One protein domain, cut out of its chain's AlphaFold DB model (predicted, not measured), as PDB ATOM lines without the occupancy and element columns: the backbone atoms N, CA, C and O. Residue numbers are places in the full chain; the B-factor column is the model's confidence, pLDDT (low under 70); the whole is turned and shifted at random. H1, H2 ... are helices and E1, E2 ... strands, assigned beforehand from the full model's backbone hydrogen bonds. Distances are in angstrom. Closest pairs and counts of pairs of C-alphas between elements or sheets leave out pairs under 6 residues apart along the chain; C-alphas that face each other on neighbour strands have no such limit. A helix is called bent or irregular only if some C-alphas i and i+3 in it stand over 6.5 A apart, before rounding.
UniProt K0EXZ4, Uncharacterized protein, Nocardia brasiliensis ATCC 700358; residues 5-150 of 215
ATOM      1  N   ASP A   5     -34.299 -43.458 -34.166       93.13
ATOM      2  CA  ASP A   5     -33.805 -42.508 -33.160       93.13
ATOM      3  C   ASP A   5     -34.903 -41.977 -32.238       93.13
ATOM      4  O   ASP A   5     -34.702 -41.849 -31.029       93.13
ATOM      5  N   ALA A   6     -36.083 -41.669 -32.781       94.76
ATOM      6  CA  ALA A   6     -37.209 -41.222 -31.970       94.76
ATOM      7  C   ALA A   6     -37.706 -42.340 -31.035       94.76
ATOM      8  O   ALA A   6     -38.015 -42.076 -29.868       94.76
ATOM      9  N   ALA A   7     -37.738 -43.581 -31.529       95.50
ATOM     10  CA  ALA A   7     -38.084 -44.759 -30.744       95.50
ATOM     11  C   ALA A   7     -37.050 -45.029 -29.645       95.50
ATOM     12  O   ALA A   7     -37.427 -45.153 -28.479       95.50
ATOM     13  N   LEU A   8     -35.757 -45.002 -29.982       96.29
ATOM     14  CA  LEU A   8     -34.663 -45.140 -29.022       96.29
ATOM     15  C   LEU A   8     -34.756 -44.089 -27.908       96.29
ATOM     16  O   LEU A   8     -34.779 -44.447 -26.735       96.29
ATOM     17  N   ARG A   9     -34.911 -42.801 -28.244       95.81
ATOM     18  CA  ARG A   9     -35.065 -41.731 -27.238       95.81
ATOM     19  C   ARG A   9     -36.266 -41.956 -26.319       95.81
ATOM     20  O   ARG A   9     -36.209 -41.618 -25.139       95.81
ATOM     21  N   ARG A  10     -37.374 -42.499 -26.836       95.77
ATOM     22  CA  ARG A  10     -38.549 -42.832 -26.014       95.77
ATOM     23  C   ARG A  10     -38.251 -43.985 -25.057       95.77
ATOM     24  O   ARG A  10     -38.579 -43.864 -23.882       95.77
ATOM     25  N   LEU A  11     -37.609 -45.047 -25.539       97.11
ATOM     26  CA  LEU A  11     -37.199 -46.187 -24.715       97.11
ATOM     27  C   LEU A  11     -36.202 -45.763 -23.627       97.11
ATOM     28  O   LEU A  11     -36.336 -46.177 -22.483       97.11
ATOM     29  N   LEU A  12     -35.269 -44.861 -23.938       97.21
ATOM     30  CA  LEU A  12     -34.312 -44.322 -22.968       97.21
ATOM     31  C   LEU A  12     -34.982 -43.457 -21.893       97.21
ATOM     32  O   LEU A  12     -34.613 -43.541 -20.726       97.21
ATOM     33  N   ARG A  13     -36.017 -42.678 -22.235       97.13
ATOM     34  CA  ARG A  13     -36.833 -41.995 -21.213       97.13
ATOM     35  C   ARG A  13     -37.549 -42.987 -20.295       97.13
ATOM     36  O   ARG A  13     -37.634 -42.737 -19.097       97.13
ATOM     37  N   ASP A  14     -38.053 -44.088 -20.848       97.04
ATOM     38  CA  ASP A  14     -38.707 -45.139 -20.063       97.04
ATOM     39  C   ASP A  14     -37.689 -45.852 -19.141       97.04
ATOM     40  O   ASP A  14     -37.993 -46.081 -17.972       97.04
ATOM     41  N   ILE A  15     -36.452 -46.091 -19.604       98.04
ATOM     42  CA  ILE A  15     -35.335 -46.586 -18.774       98.04
ATOM     43  C   ILE A  15     -35.044 -45.633 -17.608       98.04
ATOM     44  O   ILE A  15     -35.003 -46.076 -16.464       98.04
ATOM     45  N   GLY A  16     -34.910 -44.328 -17.868       97.91
ATOM     46  CA  GLY A  16     -34.658 -43.339 -16.814       97.91
ATOM     47  C   GLY A  16     -35.735 -43.338 -15.723       97.91
ATOM     48  O   GLY A  16     -35.416 -43.340 -14.537       97.91
ATOM     49  N   LYS A  17     -37.015 -43.439 -16.105       97.95
ATOM     50  CA  LYS A  17     -38.128 -43.553 -15.143       97.95
ATOM     51  C   LYS A  17     -38.061 -44.825 -14.298       97.95
ATOM     52  O   LYS A  17     -38.422 -44.792 -13.130       97.95
ATOM     53  N   LEU A  18     -37.619 -45.941 -14.878       98.33
ATOM     54  CA  LEU A  18     -37.458 -47.216 -14.166       98.33
ATOM     55  C   LEU A  18     -36.254 -47.216 -13.211       98.33
ATOM     56  O   LEU A  18     -36.251 -47.967 -12.235       98.33
ATOM     57  N   LEU A  19     -35.246 -46.386 -13.488       98.52
ATOM     58  CA  LEU A  19     -34.048 -46.211 -12.668       98.52
ATOM     59  C   LEU A  19     -34.255 -45.237 -11.495       98.52
ATOM     60  O   LEU A  19     -33.661 -45.431 -10.435       98.52
ATOM     61  N   GLN A  20     -35.139 -44.247 -11.637       98.00
ATOM     62  CA  GLN A  20     -35.398 -43.222 -10.617       98.00
ATOM     63  C   GLN A  20     -35.766 -43.780  -9.222       98.00
ATOM     64  O   GLN A  20     -35.224 -43.276  -8.239       98.00
ATOM     65  N   PRO A  21     -36.593 -44.837  -9.064       97.74
ATOM     66  CA  PRO A  21     -36.867 -45.429  -7.747       97.74
ATOM     67  C   PRO A  21     -35.640 -46.050  -7.069       97.74
ATOM     68  O   PRO A  21     -35.622 -46.229  -5.856       97.74
ATOM     69  N   TYR A  22     -34.604 -46.377  -7.843       98.05
ATOM     70  CA  TYR A  22     -33.314 -46.837  -7.337       98.05
ATOM     71  C   TYR A  22     -32.360 -45.662  -7.084       98.05
ATOM     72  O   TYR A  22     -31.179 -45.899  -6.872       98.05
ATOM     73  N   GLY A  23     -32.850 -44.416  -7.129       97.89
ATOM     74  CA  GLY A  23     -32.124 -43.156  -6.931       97.89
ATOM     75  C   GLY A  23     -30.985 -42.916  -7.916       97.89
ATOM     76  O   GLY A  23     -29.970 -42.340  -7.549       97.89
ATOM     77  N   PHE A  24     -31.137 -43.408  -9.142       98.37
ATOM     78  CA  PHE A  24     -30.312 -42.988 -10.265       98.37
ATOM     79  C   PHE A  24     -30.923 -41.737 -10.897       98.37
ATOM     80  O   PHE A  24     -32.125 -41.695 -11.171       98.37
ATOM     81  N   GLU A  25     -30.081 -40.751 -11.176       96.77
ATOM     82  CA  GLU A  25     -30.455 -39.459 -11.743       96.77
ATOM     83  C   GLU A  25     -29.727 -39.197 -13.063       96.77
ATOM     84  O   GLU A  25     -28.734 -39.843 -13.393       96.77
ATOM     85  N   GLY A  26     -30.229 -38.242 -13.844       93.92
ATOM     86  CA  GLY A  26     -29.650 -37.859 -15.130       93.92
ATOM     87  C   GLY A  26     -30.510 -38.253 -16.327       93.92
ATOM     88  O   GLY A  26     -31.719 -38.484 -16.231       93.92
ATOM     89  N   SER A  27     -29.880 -38.279 -17.495       91.01
ATOM     90  CA  SER A  27     -30.541 -38.471 -18.785       91.01
ATOM     91  C   SER A  27     -29.647 -39.255 -19.740       91.01
ATOM     92  O   SER A  27     -28.474 -39.470 -19.457       91.01
ATOM     93  N   GLU A  28     -30.183 -39.654 -20.900       86.40
ATOM     94  CA  GLU A  28     -29.382 -40.295 -21.953       86.40
ATOM     95  C   GLU A  28     -28.023 -39.580 -22.142       86.40
ATOM     96  O   GLU A  28     -28.003 -38.349 -22.228       86.40
ATOM     97  N   PRO A  29     -26.906 -40.328 -22.256       94.32
ATOM     98  CA  PRO A  29     -26.822 -41.789 -22.368       94.32
ATOM     99  C   PRO A  29     -26.612 -42.541 -21.047       94.32
ATOM    100  O   PRO A  29     -26.454 -43.760 -21.098       94.32
ATOM    101  N   SER A  30     -26.592 -41.866 -19.896       96.75
ATOM    102  CA  SER A  30     -26.235 -42.488 -18.618       96.75
ATOM    103  C   SER A  30     -26.954 -41.874 -17.428       96.75
ATOM    104  O   SER A  30     -27.047 -40.656 -17.306       96.75
ATOM    105  N   TRP A  31     -27.358 -42.734 -16.504       98.24
ATOM    106  CA  TRP A  31     -27.935 -42.373 -15.222       98.24
ATOM    107  C   TRP A  31     -26.971 -42.756 -14.111       98.24
ATOM    108  O   TRP A  31     -26.395 -43.845 -14.120       98.24
ATOM    109  N   VAL A  32     -26.796 -41.848 -13.164       98.24
ATOM    110  CA  VAL A  32     -25.751 -41.887 -12.149       98.24
ATOM    111  C   VAL A  32     -26.393 -41.935 -10.772       98.24
ATOM    112  O   VAL A  32     -27.366 -41.233 -10.510       98.24
ATOM    113  N   ARG A  33     -25.839 -42.754  -9.886       97.88
ATOM    114  CA  ARG A  33     -26.165 -42.795  -8.463       97.88
ATOM    115  C   ARG A  33     -24.873 -42.636  -7.679       97.88
ATOM    116  O   ARG A  33     -23.965 -43.446  -7.842       97.88
ATOM    117  N   VAL A  34     -24.800 -41.599  -6.856       97.93
ATOM    118  CA  VAL A  34     -23.663 -41.343  -5.967       97.93
ATOM    119  C   VAL A  34     -24.057 -41.744  -4.550       97.93
ATOM    120  O   VAL A  34     -25.122 -41.358  -4.071       97.93
ATOM    121  N   GLU A  35     -23.199 -42.516  -3.900       96.50
ATOM    122  CA  GLU A  35     -23.287 -42.907  -2.495       96.50
ATOM    123  C   GLU A  35     -21.922 -42.722  -1.820       96.50
ATOM    124  O   GLU A  35     -20.929 -42.402  -2.471       96.50
ATOM    125  N   GLU A  36     -21.857 -42.948  -0.510       93.84
ATOM    126  CA  GLU A  36     -20.602 -42.910   0.250       93.84
ATOM    127  C   GLU A  36     -19.576 -43.932  -0.267       93.84
ATOM    128  O   GLU A  36     -18.394 -43.616  -0.393       93.84
ATOM    129  N   GLY A  37     -20.036 -45.127  -0.658       94.48
ATOM    130  CA  GLY A  37     -19.183 -46.176  -1.225       94.48
ATOM    131  C   GLY A  37     -18.639 -45.870  -2.625       94.48
ATOM    132  O   GLY A  37     -17.703 -46.533  -3.073       94.48
ATOM    133  N   GLY A  38     -19.186 -44.869  -3.326       97.64
ATOM    134  CA  GLY A  38     -18.710 -44.461  -4.645       97.64
ATOM    135  C   GLY A  38     -19.819 -44.021  -5.591       97.64
ATOM    136  O   GLY A  38     -20.878 -43.543  -5.189       97.64
ATOM    137  N   VAL A  39     -19.582 -44.188  -6.889       98.11
ATOM    138  CA  VAL A  39     -20.563 -43.878  -7.932       98.11
ATOM    139  C   VAL A  39     -20.891 -45.112  -8.762       98.11
ATOM    140  O   VAL A  39     -20.004 -45.820  -9.233       98.11
ATOM    141  N   ALA A  40     -22.180 -45.350  -8.984       97.88
ATOM    142  CA  ALA A  40     -22.666 -46.318  -9.951       97.88
ATOM    143  C   ALA A  40     -23.302 -45.614 -11.146       97.88
ATOM    144  O   ALA A  40     -24.025 -44.626 -11.011       97.88
ATOM    145  N   VAL A  41     -23.072 -46.166 -12.332       97.83
ATOM    146  CA  VAL A  41     -23.581 -45.651 -13.596       97.83
ATOM    147  C   VAL A  41     -24.252 -46.784 -14.354       97.83
ATOM    148  O   VAL A  41     -23.600 -47.750 -14.745       97.83
ATOM    149  N   VAL A  42     -25.550 -46.636 -14.613       97.70
ATOM    150  CA  VAL A  42     -26.256 -47.445 -15.612       97.70
ATOM    151  C   VAL A  42     -26.376 -46.603 -16.870       97.70
ATOM    152  O   VAL A  42     -26.817 -45.459 -16.818       97.70
ATOM    153  N   GLY A  43     -25.967 -47.137 -18.012       96.58
ATOM    154  CA  GLY A  43     -25.965 -46.404 -19.269       96.58
ATOM    155  C   GLY A  43     -26.531 -47.196 -20.427       96.58
ATOM    156  O   GLY A  43     -26.895 -48.361 -20.306       96.58
ATOM    157  N   ARG A  44     -26.601 -46.538 -21.578       96.65
ATOM    158  CA  ARG A  44     -26.786 -47.190 -22.868       96.65
ATOM    159  C   ARG A  44     -25.419 -47.599 -23.412       96.65
ATOM    160  O   ARG A  44     -24.486 -46.795 -23.404       96.65
ATOM    161  N   THR A  45     -25.319 -48.793 -23.991       96.68
ATOM    162  CA  THR A  45     -24.165 -49.133 -24.835       96.68
ATOM    163  C   THR A  45     -24.085 -48.208 -26.060       96.68
ATOM    164  O   THR A  45     -25.009 -47.446 -26.386       96.68
ATOM    165  N   ARG A  46     -22.955 -48.237 -26.772       95.43
ATOM    166  CA  ARG A  46     -22.855 -47.554 -28.066       95.43
ATOM    167  C   ARG A  46     -23.920 -48.117 -29.009       95.43
ATOM    168  O   ARG A  46     -23.989 -49.325 -29.205       95.43
ATOM    169  N   ALA A  47     -24.716 -47.240 -29.622       95.16
ATOM    170  CA  ALA A  47     -25.663 -47.659 -30.646       95.16
ATOM    171  C   ALA A  47     -24.901 -48.138 -31.892       95.16
ATOM    172  O   ALA A  47     -24.088 -47.398 -32.452       95.16
ATOM    173  N   LEU A  48     -25.165 -49.370 -32.318       96.54
ATOM    174  CA  LEU A  48     -24.582 -49.981 -33.510       96.54
ATOM    175  C   LEU A  48     -25.615 -49.957 -34.629       96.54
ATOM    176  O   LEU A  48     -26.765 -50.328 -34.415       96.54
ATOM    177  N   ARG A  49     -25.222 -49.527 -35.825       95.12
ATOM    178  CA  ARG A  49     -26.106 -49.512 -36.994       95.12
ATOM    179  C   ARG A  49     -25.563 -50.450 -38.052       95.12
ATOM    180  O   ARG A  49     -24.393 -50.353 -38.407       95.12
ATOM    181  N   SER A  50     -26.424 -51.311 -38.568       94.98
ATOM    182  CA  SER A  50     -26.129 -52.185 -39.700       94.98
ATOM    183  C   SER A  50     -27.252 -52.116 -40.727       94.98
ATOM    184  O   SER A  50     -28.379 -51.759 -40.388       94.98
ATOM    185  N   TRP A  51     -26.942 -52.476 -41.968       91.06
ATOM    186  CA  TRP A  51     -27.923 -52.678 -43.030       91.06
ATOM    187  C   TRP A  51     -27.919 -54.156 -43.418       91.06
ATOM    188  O   TRP A  51     -26.852 -54.720 -43.658       91.06
ATOM    189  N   THR A  52     -29.088 -54.788 -43.443       84.30
ATOM    190  CA  THR A  52     -29.263 -56.200 -43.813       84.30
ATOM    191  C   THR A  52     -30.548 -56.321 -44.616       84.30
ATOM    192  O   THR A  52     -31.570 -55.802 -44.186       84.30
ATOM    193  N   ASP A  53     -30.488 -56.941 -45.797       83.23
ATOM    194  CA  ASP A  53     -31.645 -57.174 -46.678       83.23
ATOM    195  C   ASP A  53     -32.505 -55.922 -46.936       83.23
ATOM    196  O   ASP A  53     -33.732 -55.946 -46.884       83.23
ATOM    197  N   GLY A  54     -31.847 -54.780 -47.168       84.43
ATOM    198  CA  GLY A  54     -32.514 -53.493 -47.401       84.43
ATOM    199  C   GLY A  54     -33.100 -52.832 -46.147       84.43
ATOM    200  O   GLY A  54     -33.595 -51.710 -46.230       84.43
ATOM    201  N   GLN A  55     -33.000 -53.466 -44.978       88.61
ATOM    202  CA  GLN A  55     -33.464 -52.926 -43.702       88.61
ATOM    203  C   GLN A  55     -32.306 -52.352 -42.889       88.61
ATOM    204  O   GLN A  55     -31.239 -52.958 -42.759       88.61
ATOM    205  N   GLN A  56     -32.529 -51.189 -42.279       92.36
ATOM    206  CA  GLN A  56     -31.630 -50.667 -41.262       92.36
ATOM    207  C   GLN A  56     -31.963 -51.315 -39.914       92.36
ATOM    208  O   GLN A  56     -33.118 -51.350 -39.493       92.36
ATOM    209  N   VAL A  57     -30.933 -51.766 -39.201       94.75
ATOM    210  CA  VAL A  57     -31.035 -52.298 -37.838       94.75
ATOM    211  C   VAL A  57     -30.195 -51.436 -36.905       94.75
ATOM    212  O   VAL A  57     -28.988 -51.287 -37.104       94.75
ATOM    213  N   LEU A  58     -30.827 -50.869 -35.878       95.78
ATOM    214  CA  LEU A  58     -30.155 -50.189 -34.773       95.78
ATOM    215  C   LEU A  58     -30.117 -51.128 -33.569       95.78
ATOM    216  O   LEU A  58     -31.166 -51.516 -33.063       95.78
ATOM    217  N   ARG A  59     -28.918 -51.458 -33.085       97.62
ATOM    218  CA  ARG A  59     -28.713 -52.266 -31.880       97.62
ATOM    219  C   ARG A  59     -28.203 -51.439 -30.714       97.62
ATOM    220  O   ARG A  59     -27.334 -50.585 -30.892       97.62
ATOM    221  N   PHE A  60     -28.727 -51.698 -29.525       97.63
ATOM    222  CA  PHE A  60     -28.281 -51.077 -28.279       97.63
ATOM    223  C   PHE A  60     -28.627 -51.975 -27.090       97.63
ATOM    224  O   PHE A  60     -29.496 -52.829 -27.180       97.63
ATOM    225  N   GLY A  61     -27.970 -51.757 -25.962       97.21
ATOM    226  CA  GLY A  61     -28.237 -52.456 -24.712       97.21
ATOM    227  C   GLY A  61     -27.962 -51.545 -23.528       97.21
ATOM    228  O   GLY A  61     -27.820 -50.326 -23.688       97.21
ATOM    229  N   LEU A  62     -27.862 -52.149 -22.351       97.68
ATOM    230  CA  LEU A  62     -27.478 -51.460 -21.128       97.68
ATOM    231  C   LEU A  62     -26.001 -51.705 -20.816       97.68
ATOM    232  O   LEU A  62     -25.445 -52.756 -21.123       97.68
ATOM    233  N   SER A  63     -25.367 -50.718 -20.203       96.25
ATOM    234  CA  SER A  63     -24.038 -50.824 -19.617       96.25
ATOM    235  C   SER A  63     -24.112 -50.534 -18.125       96.25
ATOM    236  O   SER A  63     -24.989 -49.802 -17.663       96.25
ATOM    237  N   LEU A  64     -23.185 -51.121 -17.378       96.56
ATOM    238  CA  LEU A  64     -23.004 -50.901 -15.953       96.56
ATOM    239  C   LEU A  64     -21.547 -50.529 -15.701       96.56
ATOM    240  O   LEU A  64     -20.658 -51.180 -16.241       96.56
ATOM    241  N   ARG A  65     -21.312 -49.512 -14.875       96.24
ATOM    242  CA  ARG A  65     -19.994 -49.189 -14.322       96.24
ATOM    243  C   ARG A  65     -20.135 -48.775 -12.871       96.24
ATOM    244  O   ARG A  65     -21.121 -48.129 -12.519       96.24
ATOM    245  N   VAL A  66     -19.156 -49.128 -12.051       97.63
ATOM    246  CA  VAL A  66     -19.091 -48.726 -10.645       97.63
ATOM    247  C   VAL A  66     -17.666 -48.314 -10.323       97.63
ATOM    248  O   VAL A  66     -16.726 -49.039 -10.652       97.63
ATOM    249  N   THR A  67     -17.546 -47.161  -9.675       97.91
ATOM    250  CA  THR A  67     -16.288 -46.572  -9.232       97.91
ATOM    251  C   THR A  67     -16.321 -46.423  -7.716       97.91
ATOM    252  O   THR A  67     -17.028 -45.536  -7.227       97.91
ATOM    253  N   PRO A  68     -15.584 -47.256  -6.961       98.08
ATOM    254  CA  PRO A  68     -15.458 -47.087  -5.518       98.08
ATOM    255  C   PRO A  68     -14.834 -45.734  -5.148       98.08
ATOM    256  O   PRO A  68     -13.963 -45.238  -5.868       98.08
ATOM    257  N   THR A  69     -15.219 -45.163  -4.004       97.60
ATOM    258  CA  THR A  69     -14.687 -43.870  -3.525       97.60
ATOM    259  C   THR A  69     -13.162 -43.876  -3.418       97.60
ATOM    260  O   THR A  69     -12.521 -42.984  -3.966       97.60
ATOM    261  N   ALA A  70     -12.563 -44.916  -2.831       97.35
ATOM    262  CA  ALA A  70     -11.107 -45.030  -2.705       97.35
ATOM    263  C   ALA A  70     -10.383 -45.019  -4.066       97.35
ATOM    264  O   ALA A  70      -9.326 -44.407  -4.224       97.35
ATOM    265  N   TRP A  71     -10.985 -45.617  -5.101       98.10
ATOM    266  CA  TRP A  71     -10.436 -45.552  -6.457       98.10
ATOM    267  C   TRP A  71     -10.505 -44.136  -7.046       98.10
ATOM    268  O   TRP A  71      -9.567 -43.676  -7.699       98.10
ATOM    269  N   TRP A  72     -11.606 -43.421  -6.807       98.09
ATOM    270  CA  TRP A  72     -11.744 -42.023  -7.213       98.09
ATOM    271  C   TRP A  72     -10.750 -41.104  -6.485       98.09
ATOM    272  O   TRP A  72     -10.132 -40.251  -7.128       98.09
ATOM    273  N   GLU A  73     -10.546 -41.296  -5.179       97.86
ATOM    274  CA  GLU A  73      -9.561 -40.555  -4.381       97.86
ATOM    275  C   GLU A  73      -8.144 -40.770  -4.910       97.86
ATOM    276  O   GLU A  73      -7.410 -39.801  -5.120       97.86
ATOM    277  N   PHE A  74      -7.789 -42.018  -5.213       97.87
ATOM    278  CA  PHE A  74      -6.530 -42.347  -5.868       97.87
ATOM    279  C   PHE A  74      -6.383 -41.648  -7.224       97.87
ATOM    280  O   PHE A  74      -5.358 -41.020  -7.501       97.87
ATOM    281  N   GLY A  75      -7.421 -41.696  -8.061       97.31
ATOM    282  CA  GLY A  75      -7.436 -41.015  -9.354       97.31
ATOM    283  C   GLY A  75      -7.218 -39.503  -9.231       97.31
ATOM    284  O   GLY A  75      -6.452 -38.925 -10.004       97.31
ATOM    285  N   ASN A  76      -7.833 -38.865  -8.234       97.91
ATOM    286  CA  ASN A  76      -7.647 -37.443  -7.948       97.91
ATOM    287  C   ASN A  76      -6.267 -37.129  -7.361       97.91
ATOM    288  O   ASN A  76      -5.677 -36.109  -7.722       97.91
ATOM    289  N   TRP A  77      -5.715 -38.002  -6.517       97.76
ATOM    290  CA  TRP A  77      -4.337 -37.880  -6.046       97.76
ATOM    291  C   TRP A  77      -3.351 -37.933  -7.221       97.76
ATOM    292  O   TRP A  77      -2.526 -37.030  -7.368       97.76
ATOM    293  N   ARG A  78      -3.498 -38.909  -8.126       96.35
ATOM    294  CA  ARG A  78      -2.690 -39.031  -9.352       96.35
ATOM    295  C   ARG A  78      -2.865 -37.810 -10.261       96.35
ATOM    296  O   ARG A  78      -1.891 -37.291 -10.802       96.35
ATOM    297  N   ALA A  79      -4.091 -37.307 -10.412       96.52
ATOM    298  CA  ALA A  79      -4.361 -36.083 -11.167       96.52
ATOM    299  C   ALA A  79      -3.608 -34.875 -10.583       96.52
ATOM    300  O   ALA A  79      -2.987 -34.132 -11.344       96.52
ATOM    301  N   ALA A  80      -3.593 -34.723  -9.257       97.46
ATOM    302  CA  ALA A  80      -2.865 -33.654  -8.579       97.46
ATOM    303  C   ALA A  80      -1.344 -33.757  -8.783       97.46
ATOM    304  O   ALA A  80      -0.712 -32.742  -9.079       97.46
ATOM    305  N   GLN A  81      -0.765 -34.965  -8.729       96.08
ATOM    306  CA  GLN A  81       0.659 -35.182  -9.050       96.08
ATOM    307  C   GLN A  81       1.009 -34.747 -10.484       96.08
ATOM    308  O   GLN A  81       2.120 -34.298 -10.753       96.08
ATOM    309  N   LEU A  82       0.046 -34.832 -11.405       95.83
ATOM    310  CA  LEU A  82       0.183 -34.416 -12.803       95.83
ATOM    311  C   LEU A  82      -0.248 -32.962 -13.068       95.83
ATOM    312  O   LEU A  82      -0.343 -32.562 -14.230       95.83
ATOM    313  N   GLY A  83      -0.554 -32.177 -12.029       97.53
ATOM    314  CA  GLY A  83      -1.006 -30.789 -12.168       97.53
ATOM    315  C   GLY A  83      -2.384 -30.639 -12.827       97.53
ATOM    316  O   GLY A  83      -2.680 -29.601 -13.418       97.53
ATOM    317  N   ARG A  84      -3.225 -31.677 -12.773       97.61
ATOM    318  CA  ARG A  84      -4.588 -31.676 -13.324       97.61
ATOM    319  C   ARG A  84      -5.604 -31.326 -12.241       97.61
ATOM    320  O   ARG A  84      -5.412 -31.632 -11.067       97.61
ATOM    321  N   ALA A  85      -6.705 -30.701 -12.651       96.99
ATOM    322  CA  ALA A  85      -7.812 -30.403 -11.750       96.99
ATOM    323  C   ALA A  85      -8.471 -31.698 -11.230       96.99
ATOM    324  O   ALA A  85      -8.557 -32.673 -11.987       96.99
ATOM    325  N   PRO A  86      -8.964 -31.713  -9.978       96.76
ATOM    326  CA  PRO A  86      -9.720 -32.845  -9.460       96.76
ATOM    327  C   PRO A  86     -11.031 -33.024 -10.235       96.76
ATOM    328  O   PRO A  86     -11.669 -32.053 -10.645       96.76
ATOM    329  N   SER A  87     -11.449 -34.276 -10.407       96.38
ATOM    330  CA  SER A  87     -12.743 -34.634 -10.990       96.38
ATOM    331  C   SER A  87     -13.778 -34.863  -9.882       96.38
ATOM    332  O   SER A  87     -13.432 -35.468  -8.862       96.38
ATOM    333  N   PRO A  88     -15.045 -34.431 -10.035       96.95
ATOM    334  CA  PRO A  88     -16.097 -34.764  -9.075       96.95
ATOM    335  C   PRO A  88     -16.424 -36.263  -9.112       96.95
ATOM    336  O   PRO A  88     -16.388 -36.881 -10.177       96.95
ATOM    337  N   LEU A  89     -16.823 -36.835  -7.970       96.66
ATOM    338  CA  LEU A  89     -17.155 -38.265  -7.861       96.66
ATOM    339  C   LEU A  89     -18.224 -38.699  -8.876       96.66
ATOM    340  O   LEU A  89     -18.089 -39.740  -9.503       96.66
ATOM    341  N   ALA A  90     -19.235 -37.864  -9.136       95.66
ATOM    342  CA  ALA A  90     -20.281 -38.150 -10.125       95.66
ATOM    343  C   ALA A  90     -19.761 -38.338 -11.569       95.66
ATOM    344  O   ALA A  90     -20.452 -38.931 -12.395       95.66
ATOM    345  N   ALA A  91     -18.565 -37.828 -11.883       94.74
ATOM    346  CA  ALA A  91     -17.908 -37.974 -13.182       94.74
ATOM    347  C   ALA A  91     -16.779 -39.022 -13.168       94.74
ATOM    348  O   ALA A  91     -16.068 -39.167 -14.164       94.74
ATOM    349  N   ALA A  92     -16.582 -39.727 -12.050       94.98
ATOM    350  CA  ALA A  92     -15.526 -40.715 -11.912       94.98
ATOM    351  C   ALA A  92     -15.785 -41.946 -12.793       94.98
ATOM    352  O   ALA A  92     -16.921 -42.386 -12.987       94.98
ATOM    353  N   THR A  93     -14.704 -42.528 -13.301       91.88
ATOM    354  CA  THR A  93     -14.721 -43.743 -14.118       91.88
ATOM    355  C   THR A  93     -13.674 -44.724 -13.618       91.88
ATOM    356  O   THR A  93     -12.608 -44.299 -13.166       91.88
ATOM    357  N   GLY A  94     -13.925 -46.015 -13.810       92.13
ATOM    358  CA  GLY A  94     -12.989 -47.068 -13.451       92.13
ATOM    359  C   GLY A  94     -13.182 -47.609 -12.026       92.13
ATOM    360  O   GLY A  94     -13.946 -47.054 -11.254       92.13
ATOM    361  N   PRO A  95     -12.491 -48.699 -11.662       93.44
ATOM    362  CA  PRO A  95     -11.453 -49.327 -12.473       93.44
ATOM    363  C   PRO A  95     -12.012 -50.157 -13.644       93.44
ATOM    364  O   PRO A  95     -11.243 -50.547 -14.512       93.44
ATOM    365  N   ASP A  96     -13.338 -50.354 -13.723       92.46
ATOM    366  CA  ASP A  96     -14.027 -51.073 -14.814       92.46
ATOM    367  C   ASP A  96     -13.498 -52.515 -15.004       92.46
ATOM    368  O   ASP A  96     -13.415 -53.033 -16.116       92.46
ATOM    369  N   LEU A  97     -13.146 -53.171 -13.890       95.88
ATOM    370  CA  LEU A  97     -12.544 -54.514 -13.858       95.88
ATOM    371  C   LEU A  97     -13.531 -55.632 -13.511       95.88
ATOM    372  O   LEU A  97     -13.168 -56.805 -13.529       95.88
ATOM    373  N   ILE A  98     -14.767 -55.282 -13.165       94.89
ATOM    374  CA  ILE A  98     -15.819 -56.240 -12.833       94.89
ATOM    375  C   ILE A  98     -16.836 -56.238 -13.971       94.89
ATOM    376  O   ILE A  98     -17.401 -55.196 -14.309       94.89
ATOM    377  N   ALA A  99     -17.065 -57.410 -14.562       91.12
ATOM    378  CA  ALA A  99     -18.136 -57.603 -15.533       91.12
ATOM    379  C   ALA A  99     -19.511 -57.378 -14.881       91.12
ATOM    380  O   ALA A  99     -19.668 -57.487 -13.664       91.12
ATOM    381  N   ASP A 100     -20.550 -57.126 -15.681       89.96
ATOM    382  CA  ASP A 100     -21.888 -56.904 -15.123       89.96
ATOM    383  C   ASP A 100     -22.382 -58.084 -14.260       89.96
ATOM    384  O   ASP A 100     -23.138 -57.859 -13.320       89.96
ATOM    385  N   GLY A 101     -21.902 -59.313 -14.488       91.73
ATOM    386  CA  GLY A 101     -22.276 -60.500 -13.712       91.73
ATOM    387  C   GLY A 101     -23.748 -60.889 -13.880       91.73
ATOM    388  O   GLY A 101     -24.298 -61.611 -13.048       91.73
ATOM    389  N   LEU A 102     -24.406 -60.380 -14.922       95.55
ATOM    390  CA  LEU A 102     -25.799 -60.652 -15.231       95.55
ATOM    391  C   LEU A 102     -25.911 -61.827 -16.216       95.55
ATOM    392  O   LEU A 102     -25.011 -62.054 -17.024       95.55
ATOM    393  N   PRO A 103     -27.030 -62.577 -16.195       95.42
ATOM    394  CA  PRO A 103     -27.294 -63.594 -17.210       95.42
ATOM    395  C   PRO A 103     -27.277 -62.997 -18.621       95.42
ATOM    396  O   PRO A 103     -27.772 -61.888 -18.814       95.42
ATOM    397  N   GLU A 104     -26.816 -63.761 -19.613       93.93
ATOM    398  CA  GLU A 104     -26.708 -63.328 -21.019       93.93
ATOM    399  C   GLU A 104     -28.010 -62.706 -21.559       93.93
ATOM    400  O   GLU A 104     -28.007 -61.618 -22.130       93.93
ATOM    401  N   ALA A 105     -29.163 -63.301 -21.237       93.56
ATOM    402  CA  ALA A 105     -30.484 -62.783 -21.609       93.56
ATOM    403  C   ALA A 105     -30.824 -61.383 -21.034       93.56
ATOM    404  O   ALA A 105     -31.880 -60.820 -21.338       93.56
ATOM    405  N   MET A 106     -29.999 -60.836 -20.136       94.98
ATOM    406  CA  MET A 106     -30.090 -59.457 -19.641       94.98
ATOM    407  C   MET A 106     -29.149 -58.510 -20.389       94.98
ATOM    408  O   MET A 106     -29.453 -57.319 -20.470       94.98
ATOM    409  N   THR A 107     -28.041 -59.019 -20.926       95.60
ATOM    410  CA  THR A 107     -26.939 -58.231 -21.499       95.60
ATOM    411  C   THR A 107     -26.970 -58.184 -23.029       95.60
ATOM    412  O   THR A 107     -26.361 -57.296 -23.627       95.60
ATOM    413  N   GLU A 108     -27.739 -59.072 -23.672       96.02
ATOM    414  CA  GLU A 108     -27.991 -59.044 -25.115       96.02
ATOM    415  C   GLU A 108     -28.449 -57.666 -25.613       96.02
ATOM    416  O   GLU A 108     -29.290 -56.999 -25.001       96.02
ATOM    417  N   LEU A 109     -27.953 -57.269 -26.787       97.51
ATOM    418  CA  LEU A 109     -28.382 -56.037 -27.439       97.51
ATOM    419  C   LEU A 109     -29.789 -56.197 -28.025       97.51
ATOM    420  O   LEU A 109     -30.044 -57.069 -28.856       97.51
ATOM    421  N   TRP A 110     -30.680 -55.274 -27.680       97.49
ATOM    422  CA  TRP A 110     -31.940 -55.087 -28.383       97.49
ATOM    423  C   TRP A 110     -31.709 -54.620 -29.818       97.49
ATOM    424  O   TRP A 110     -30.720 -53.947 -30.109       97.49
ATOM    425  N   SER A 111     -32.656 -54.932 -30.704       95.97
ATOM    426  CA  SER A 111     -32.648 -54.518 -32.108       95.97
ATOM    427  C   SER A 111     -33.916 -53.732 -32.439       95.97
ATOM    428  O   SER A 111     -35.013 -54.167 -32.119       95.97
ATOM    429  N   LEU A 112     -33.753 -52.582 -33.092       95.96
ATOM    430  CA  LEU A 112     -34.817 -51.794 -33.709       95.96
ATOM    431  C   LEU A 112     -34.633 -51.861 -35.226       95.96
ATOM    432  O   LEU A 112     -33.702 -51.246 -35.762       95.96
ATOM    433  N   ARG A 113     -35.489 -52.614 -35.911       95.00
ATOM    434  CA  ARG A 113     -35.483 -52.759 -37.370       95.00
ATOM    435  C   ARG A 113     -36.397 -51.736 -38.013       95.00
ATOM    436  O   ARG A 113     -37.428 -51.372 -37.446       95.00
ATOM    437  N   THR A 114     -36.036 -51.271 -39.202       94.25
ATOM    438  CA  THR A 114     -36.949 -50.466 -40.013       94.25
ATOM    439  C   THR A 114     -37.984 -51.332 -40.728       94.25
ATOM    440  O   THR A 114     -37.711 -52.480 -41.075       94.25
ATOM    441  N   GLU A 115     -39.163 -50.771 -40.969       90.41
ATOM    442  CA  GLU A 115     -40.211 -51.370 -41.789       90.41
ATOM    443  C   GLU A 115     -39.727 -51.499 -43.245       90.41
ATOM    444  O   GLU A 115     -39.303 -50.490 -43.821       90.41
ATOM    445  N   PRO A 116     -39.779 -52.695 -43.861       86.09
ATOM    446  CA  PRO A 116     -39.368 -52.868 -45.257       86.09
ATOM    447  C   PRO A 116     -40.214 -52.035 -46.231       86.09
ATOM    448  O   PRO A 116     -39.666 -51.439 -47.155       86.09
ATOM    449  N   ASP A 117     -41.520 -51.916 -45.976       86.80
ATOM    450  CA  ASP A 117     -42.448 -51.182 -46.848       86.80
ATOM    451  C   ASP A 117     -42.538 -49.682 -46.513       86.80
ATOM    452  O   ASP A 117     -43.193 -48.915 -47.221       86.80
ATOM    453  N   GLN A 118     -41.896 -49.237 -45.425       84.97
ATOM    454  CA  GLN A 118     -41.925 -47.842 -44.971       84.97
ATOM    455  C   GLN A 118     -40.526 -47.367 -44.555       84.97
ATOM    456  O   GLN A 118     -40.197 -47.336 -43.361       84.97
ATOM    457  N   PRO A 119     -39.694 -46.948 -45.526       80.07
ATOM    458  CA  PRO A 119     -38.321 -46.536 -45.272       80.07
ATOM    459  C   PRO A 119     -38.207 -45.498 -44.149       80.07
ATOM    460  O   PRO A 119     -38.884 -44.468 -44.135       80.07
ATOM    461  N   GLY A 120     -37.324 -45.775 -43.189       85.60
ATOM    462  CA  GLY A 120     -37.046 -44.892 -42.055       85.60
ATOM    463  C   GLY A 120     -38.026 -44.994 -40.881       85.60
ATOM    464  O   GLY A 120     -37.771 -44.364 -39.853       85.60
ATOM    465  N   GLN A 121     -39.100 -45.783 -40.981       92.51
ATOM    466  CA  GLN A 121     -39.981 -46.089 -39.849       92.51
ATOM    467  C   GLN A 121     -39.502 -47.340 -39.126       92.51
ATOM    468  O   GLN A 121     -39.058 -48.275 -39.775       92.51
ATOM    469  N   VAL A 122     -39.572 -47.363 -37.796       94.57
ATOM    470  CA  VAL A 122     -39.243 -48.554 -36.999       94.57
ATOM    471  C   VAL A 122     -40.422 -49.527 -36.934       94.57
ATOM    472  O   VAL A 122     -41.568 -49.084 -36.859       94.57
ATOM    473  N   GLN A 123     -40.132 -50.827 -36.873       93.57
ATOM    474  CA  GLN A 123     -41.123 -51.869 -36.615       93.57
ATOM    475  C   GLN A 123     -41.739 -51.689 -35.226       93.57
ATOM    476  O   GLN A 123     -41.027 -51.643 -34.217       93.57
ATOM    477  N   SER A 124     -43.069 -51.585 -35.148       92.29
ATOM    478  CA  SER A 124     -43.761 -51.407 -33.861       92.29
ATOM    479  C   SER A 124     -43.550 -52.600 -32.927       92.29
ATOM    480  O   SER A 124     -43.355 -52.395 -31.729       92.29
ATOM    481  N   GLY A 125     -43.496 -53.817 -33.481       95.00
ATOM    482  CA  GLY A 125     -43.249 -55.047 -32.726       95.00
ATOM    483  C   GLY A 125     -41.918 -55.030 -31.971       95.00
ATOM    484  O   GLY A 125     -41.881 -55.389 -30.798       95.00
ATOM    485  N   ASP A 126     -40.842 -54.519 -32.581       95.89
ATOM    486  CA  ASP A 126     -39.543 -54.387 -31.904       95.89
ATOM    487  C   ASP A 126     -39.642 -53.441 -30.698       95.89
ATOM    488  O   ASP A 126     -39.136 -53.729 -29.614       95.89
ATOM    489  N   VAL A 127     -40.348 -52.316 -30.853       96.56
ATOM    490  CA  VAL A 127     -40.545 -51.343 -29.767       96.56
ATOM    491  C   VAL A 127     -41.373 -51.938 -28.624       96.56
ATOM    492  O   VAL A 127     -41.090 -51.659 -27.457       96.56
ATOM    493  N   GLU A 128     -42.392 -52.732 -28.941       97.01
ATOM    494  CA  GLU A 128     -43.259 -53.395 -27.962       97.01
ATOM    495  C   GLU A 128     -42.518 -54.484 -27.184       97.01
ATOM    496  O   GLU A 128     -42.587 -54.494 -25.953       97.01
ATOM    497  N   VAL A 129     -41.742 -55.327 -27.874       97.47
ATOM    498  CA  VAL A 129     -40.895 -56.356 -27.249       97.47
ATOM    499  C   VAL A 129     -39.903 -55.714 -26.284       97.47
ATOM    500  O   VAL A 129     -39.846 -56.093 -25.114       97.47
ATOM    501  N   ILE A 130     -39.179 -54.678 -26.723       97.84
ATOM    502  CA  ILE A 130     -38.216 -53.993 -25.852       97.84
ATOM    503  C   ILE A 130     -38.932 -53.392 -24.643       97.84
ATOM    504  O   ILE A 130     -38.492 -53.587 -23.511       97.84
ATOM    505  N   ARG A 131     -40.060 -52.698 -24.851       97.43
ATOM    506  CA  ARG A 131     -40.846 -52.081 -23.769       97.43
ATOM    507  C   ARG A 131     -41.308 -53.109 -22.732       97.43
ATOM    508  O   ARG A 131     -41.282 -52.790 -21.545       97.43
ATOM    509  N   ALA A 132     -41.708 -54.305 -23.159       97.77
ATOM    510  CA  ALA A 132     -42.112 -55.385 -22.262       97.77
ATOM    511  C   ALA A 132     -40.935 -55.920 -21.426       97.77
ATOM    512  O   ALA A 132     -41.103 -56.270 -20.259       97.77
ATOM    513  N   GLU A 133     -39.726 -55.941 -21.990       97.66
ATOM    514  CA  GLU A 133     -38.523 -56.404 -21.296       97.66
ATOM    515  C   GLU A 133     -37.865 -55.353 -20.396       97.66
ATOM    516  O   GLU A 133     -37.157 -55.728 -19.452       97.66
ATOM    517  N   LEU A 134     -38.079 -54.058 -20.675       97.88
ATOM    518  CA  LEU A 134     -37.403 -52.952 -19.991       97.88
ATOM    519  C   LEU A 134     -37.416 -53.093 -18.459       97.88
ATOM    520  O   LEU A 134     -36.327 -53.052 -17.886       97.88
ATOM    521  N   PRO A 135     -38.559 -53.302 -17.768       98.07
ATOM    522  CA  PRO A 135     -38.565 -53.364 -16.306       98.07
ATOM    523  C   PRO A 135     -37.635 -54.452 -15.767       98.07
ATOM    524  O   PRO A 135     -36.813 -54.198 -14.889       98.07
ATOM    525  N   ARG A 136     -37.700 -55.659 -16.342       98.01
ATOM    526  CA  ARG A 136     -36.885 -56.800 -15.908       98.01
ATOM    527  C   ARG A 136     -35.394 -56.499 -16.050       98.01
ATOM    528  O   ARG A 136     -34.658 -56.670 -15.077       98.01
ATOM    529  N   ARG A 137     -34.955 -56.048 -17.233       98.12
ATOM    530  CA  ARG A 137     -33.530 -55.786 -17.493       98.12
ATOM    531  C   ARG A 137     -33.031 -54.580 -16.694       98.12
ATOM    532  O   ARG A 137     -32.015 -54.680 -16.016       98.12
ATOM    533  N   VAL A 138     -33.776 -53.473 -16.674       98.32
ATOM    534  CA  VAL A 138     -33.382 -52.253 -15.949       98.32
ATOM    535  C   VAL A 138     -33.265 -52.502 -14.445       98.32
ATOM    536  O   VAL A 138     -32.285 -52.081 -13.834       98.32
ATOM    537  N   HIS A 139     -34.206 -53.227 -13.835       98.20
ATOM    538  CA  HIS A 139     -34.120 -53.558 -12.411       98.20
ATOM    539  C   HIS A 139     -32.948 -54.493 -12.090       98.20
ATOM    540  O   HIS A 139     -32.342 -54.351 -11.029       98.20
ATOM    541  N   ALA A 140     -32.601 -55.424 -12.985       98.31
ATOM    542  CA  ALA A 140     -31.415 -56.262 -12.815       98.31
ATOM    543  C   ALA A 140     -30.131 -55.416 -12.789       98.31
ATOM    544  O   ALA A 140     -29.360 -55.535 -11.838       98.31
ATOM    545  N   TYR A 141     -29.964 -54.498 -13.747       98.46
ATOM    546  CA  TYR A 141     -28.832 -53.565 -13.771       98.46
ATOM    547  C   TYR A 141     -28.806 -52.665 -12.532       98.46
ATOM    548  O   TYR A 141     -27.772 -52.563 -11.884       98.46
ATOM    549  N   ALA A 142     -29.936 -52.065 -12.148       98.29
ATOM    550  CA  ALA A 142     -30.005 -51.161 -10.999       98.29
ATOM    551  C   ALA A 142     -29.654 -51.851  -9.672       98.29
ATOM    552  O   ALA A 142     -28.943 -51.283  -8.844       98.29
ATOM    553  N   ARG A 143     -30.135 -53.083  -9.458       97.86
ATOM    554  CA  ARG A 143     -29.795 -53.865  -8.259       97.86
ATOM    555  C   ARG A 143     -28.327 -54.250  -8.248       97.86
ATOM    556  O   ARG A 143     -27.672 -54.061  -7.233       97.86
ATOM    557  N   ARG A 144     -27.812 -54.741  -9.374       97.87
ATOM    558  CA  ARG A 144     -26.410 -55.134  -9.503       97.87
ATOM    559  C   ARG A 144     -25.461 -53.958  -9.271       97.87
ATOM    560  O   ARG A 144     -24.475 -54.089  -8.557       97.87
ATOM    561  N   ALA A 145     -25.809 -52.800  -9.819       97.46
ATOM    562  CA  ALA A 145     -25.098 -51.548  -9.616       97.46
ATOM    563  C   ALA A 145     -25.005 -51.157  -8.138       97.46
ATOM    564  O   ALA A 145     -23.938 -50.790  -7.663       97.46
ATOM    565  N   ARG A 146     -26.123 -51.268  -7.410       96.45
ATOM    566  CA  ARG A 146     -26.178 -50.989  -5.971       96.45
ATOM    567  C   ARG A 146     -25.401 -52.006  -5.150       96.45
ATOM    568  O   ARG A 146     -24.704 -51.603  -4.237       96.45
ATOM    569  N   GLN A 147     -25.486 -53.290  -5.495       96.68
ATOM    570  CA  GLN A 147     -24.711 -54.333  -4.820       96.68
ATOM    571  C   GLN A 147     -23.215 -54.034  -4.888       96.68
ATOM    572  O   GLN A 147     -22.536 -54.086  -3.879       96.68
ATOM    573  N   LEU A 148     -22.700 -53.639  -6.052       97.12
ATOM    574  CA  LEU A 148     -21.286 -53.282  -6.202       97.12
ATOM    575  C   LEU A 148     -20.858 -52.020  -5.425       97.12
ATOM    576  O   LEU A 148     -19.659 -51.799  -5.286       97.12
ATOM    577  N   LEU A 149     -21.805 -51.204  -4.945       96.31
ATOM    578  CA  LEU A 149     -21.552 -50.072  -4.045       96.31
ATOM    579  C   LEU A 149     -21.658 -50.443  -2.559       96.31
ATOM    580  O   LEU A 149     -21.329 -49.611  -1.715       96.31
ATOM    581  N   GLU A 150     -22.128 -51.650  -2.224       95.90
ATOM    582  CA  GLU A 150     -22.115 -52.120  -0.839       95.90
ATOM    583  C   GLU A 150     -20.667 -52.140  -0.320       95.90
ATOM    584  O   GLU A 150     -19.744 -52.410  -1.102       95.90
TER     585      GLU A 150
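AT A GLANCE: This is residues 5 to 150 of the 215 residues of an uncharacterized protein of Nocardia brasiliensis ATCC 700358 (UniProt K0EXZ4). Two four-stranded sheets, E1 E2 E3 E6 and E4 E5 E7 E8, lie end to end along the longest axis, joined where E5 runs on into E6; H1 and H4b pack over one face of the first sheet, and H1 and H4a, the other arm of the bent helix H4, reach on to the second. H2 leads away at one end, and a long link returns from it to short H3 beside H4b. The printed part has 146 residues with four named helices and eight named strands, in the order H1 E1 E2 E3 E4 E5 E6 H2 H3 E7 E8 H4, a mixed class. The sheets, E1 E2 E3 E6 and E4 E5 E7 E8, are antiparallel. The whole is elongated, 59 by 31 by 24 A, and only just compact, close to loose, with a radius of gyration of the C-alphas of 17.6 A.

IN THESE COORDINATES: Find E1, residues 25 to 27, E2, 30 to 35, E3, 38 to 44, 20.1 A long, and E6, 62 to 68, 20.2 A. E4 is 48 to 52, E5 55 to 60, E7 110 to 115 and E8 118 to 122. H1, residues 5 to 22, runs 26.2 A from C-alpha 5 at (-33.805, -42.508, -33.160); it is only just irregular, with C-alphas 18 and 21 6.7 A apart. H2 is 69 to 81, 18.5 A, and H3 104 to 107. H4, 124 to 147, is one helix by its hydrogen bonds but bent, C-alphas 132 and 135 being 7.2 A apart: H4a, 124 to 132, and H4b, 135 to 147, 18.0 A, which ends at C-alpha 147 at (-24.711, -54.333, -4.820).

HOW THE PARTS SIT: E1 E2 E3 form a meander, each strand the antiparallel neighbour of the one before; look for N 25 and O 32 at 2.8 A, N 33 and O 40 at 2.8 A, and, from E3 to E6, N 41 and O 65 at 2.8 A. H1 and H4b lie on the same face of the sheet E1 E2 E3 E6, two layers, helices on one face of a sheet: H1 has a height over the sheet of 7.4 A and lies over E2, with 6 of its 18 C-alphas falling on E2 and 2 on E1, only just too few to be over E1 as well, and H4b has a height over the sheet of 9.4 A and lies over E3 and E6. H1 touches H4b with residues 15 to 22, closest C-alphas Tyr 22 and Ala 142, 6.6 A, at a steep tilt of 48 degrees. H2 only grazes this sheet with residues 69 to 73. In the other sheet find N 50 and O 57 at 3.0 A, N 112 and O 58 at 2.8 A, and N 115 and O 121 at 2.8 A. H4a is on it, C-alphas Leu 112 and Asp 126 being closest, 5.7 A. H3 is close to H4b but not clearly touching, C-alphas Met 106 and Arg 137 being closest, 5.5 A. Each O i to N i+4 pair is within hydrogen-bond range in H2, H4a and H4b, 12 of 14 in H1; H3 is too short for one.

THE WHOLE: The C-alphas of Gln 81 and Asp 117 are farthest apart, 59.5 A. The printed part has no cut; the link from H2 to H3, 22 residues, is long. Mean pLDDT of the printed part is 95.5, and no printed residue is under 70.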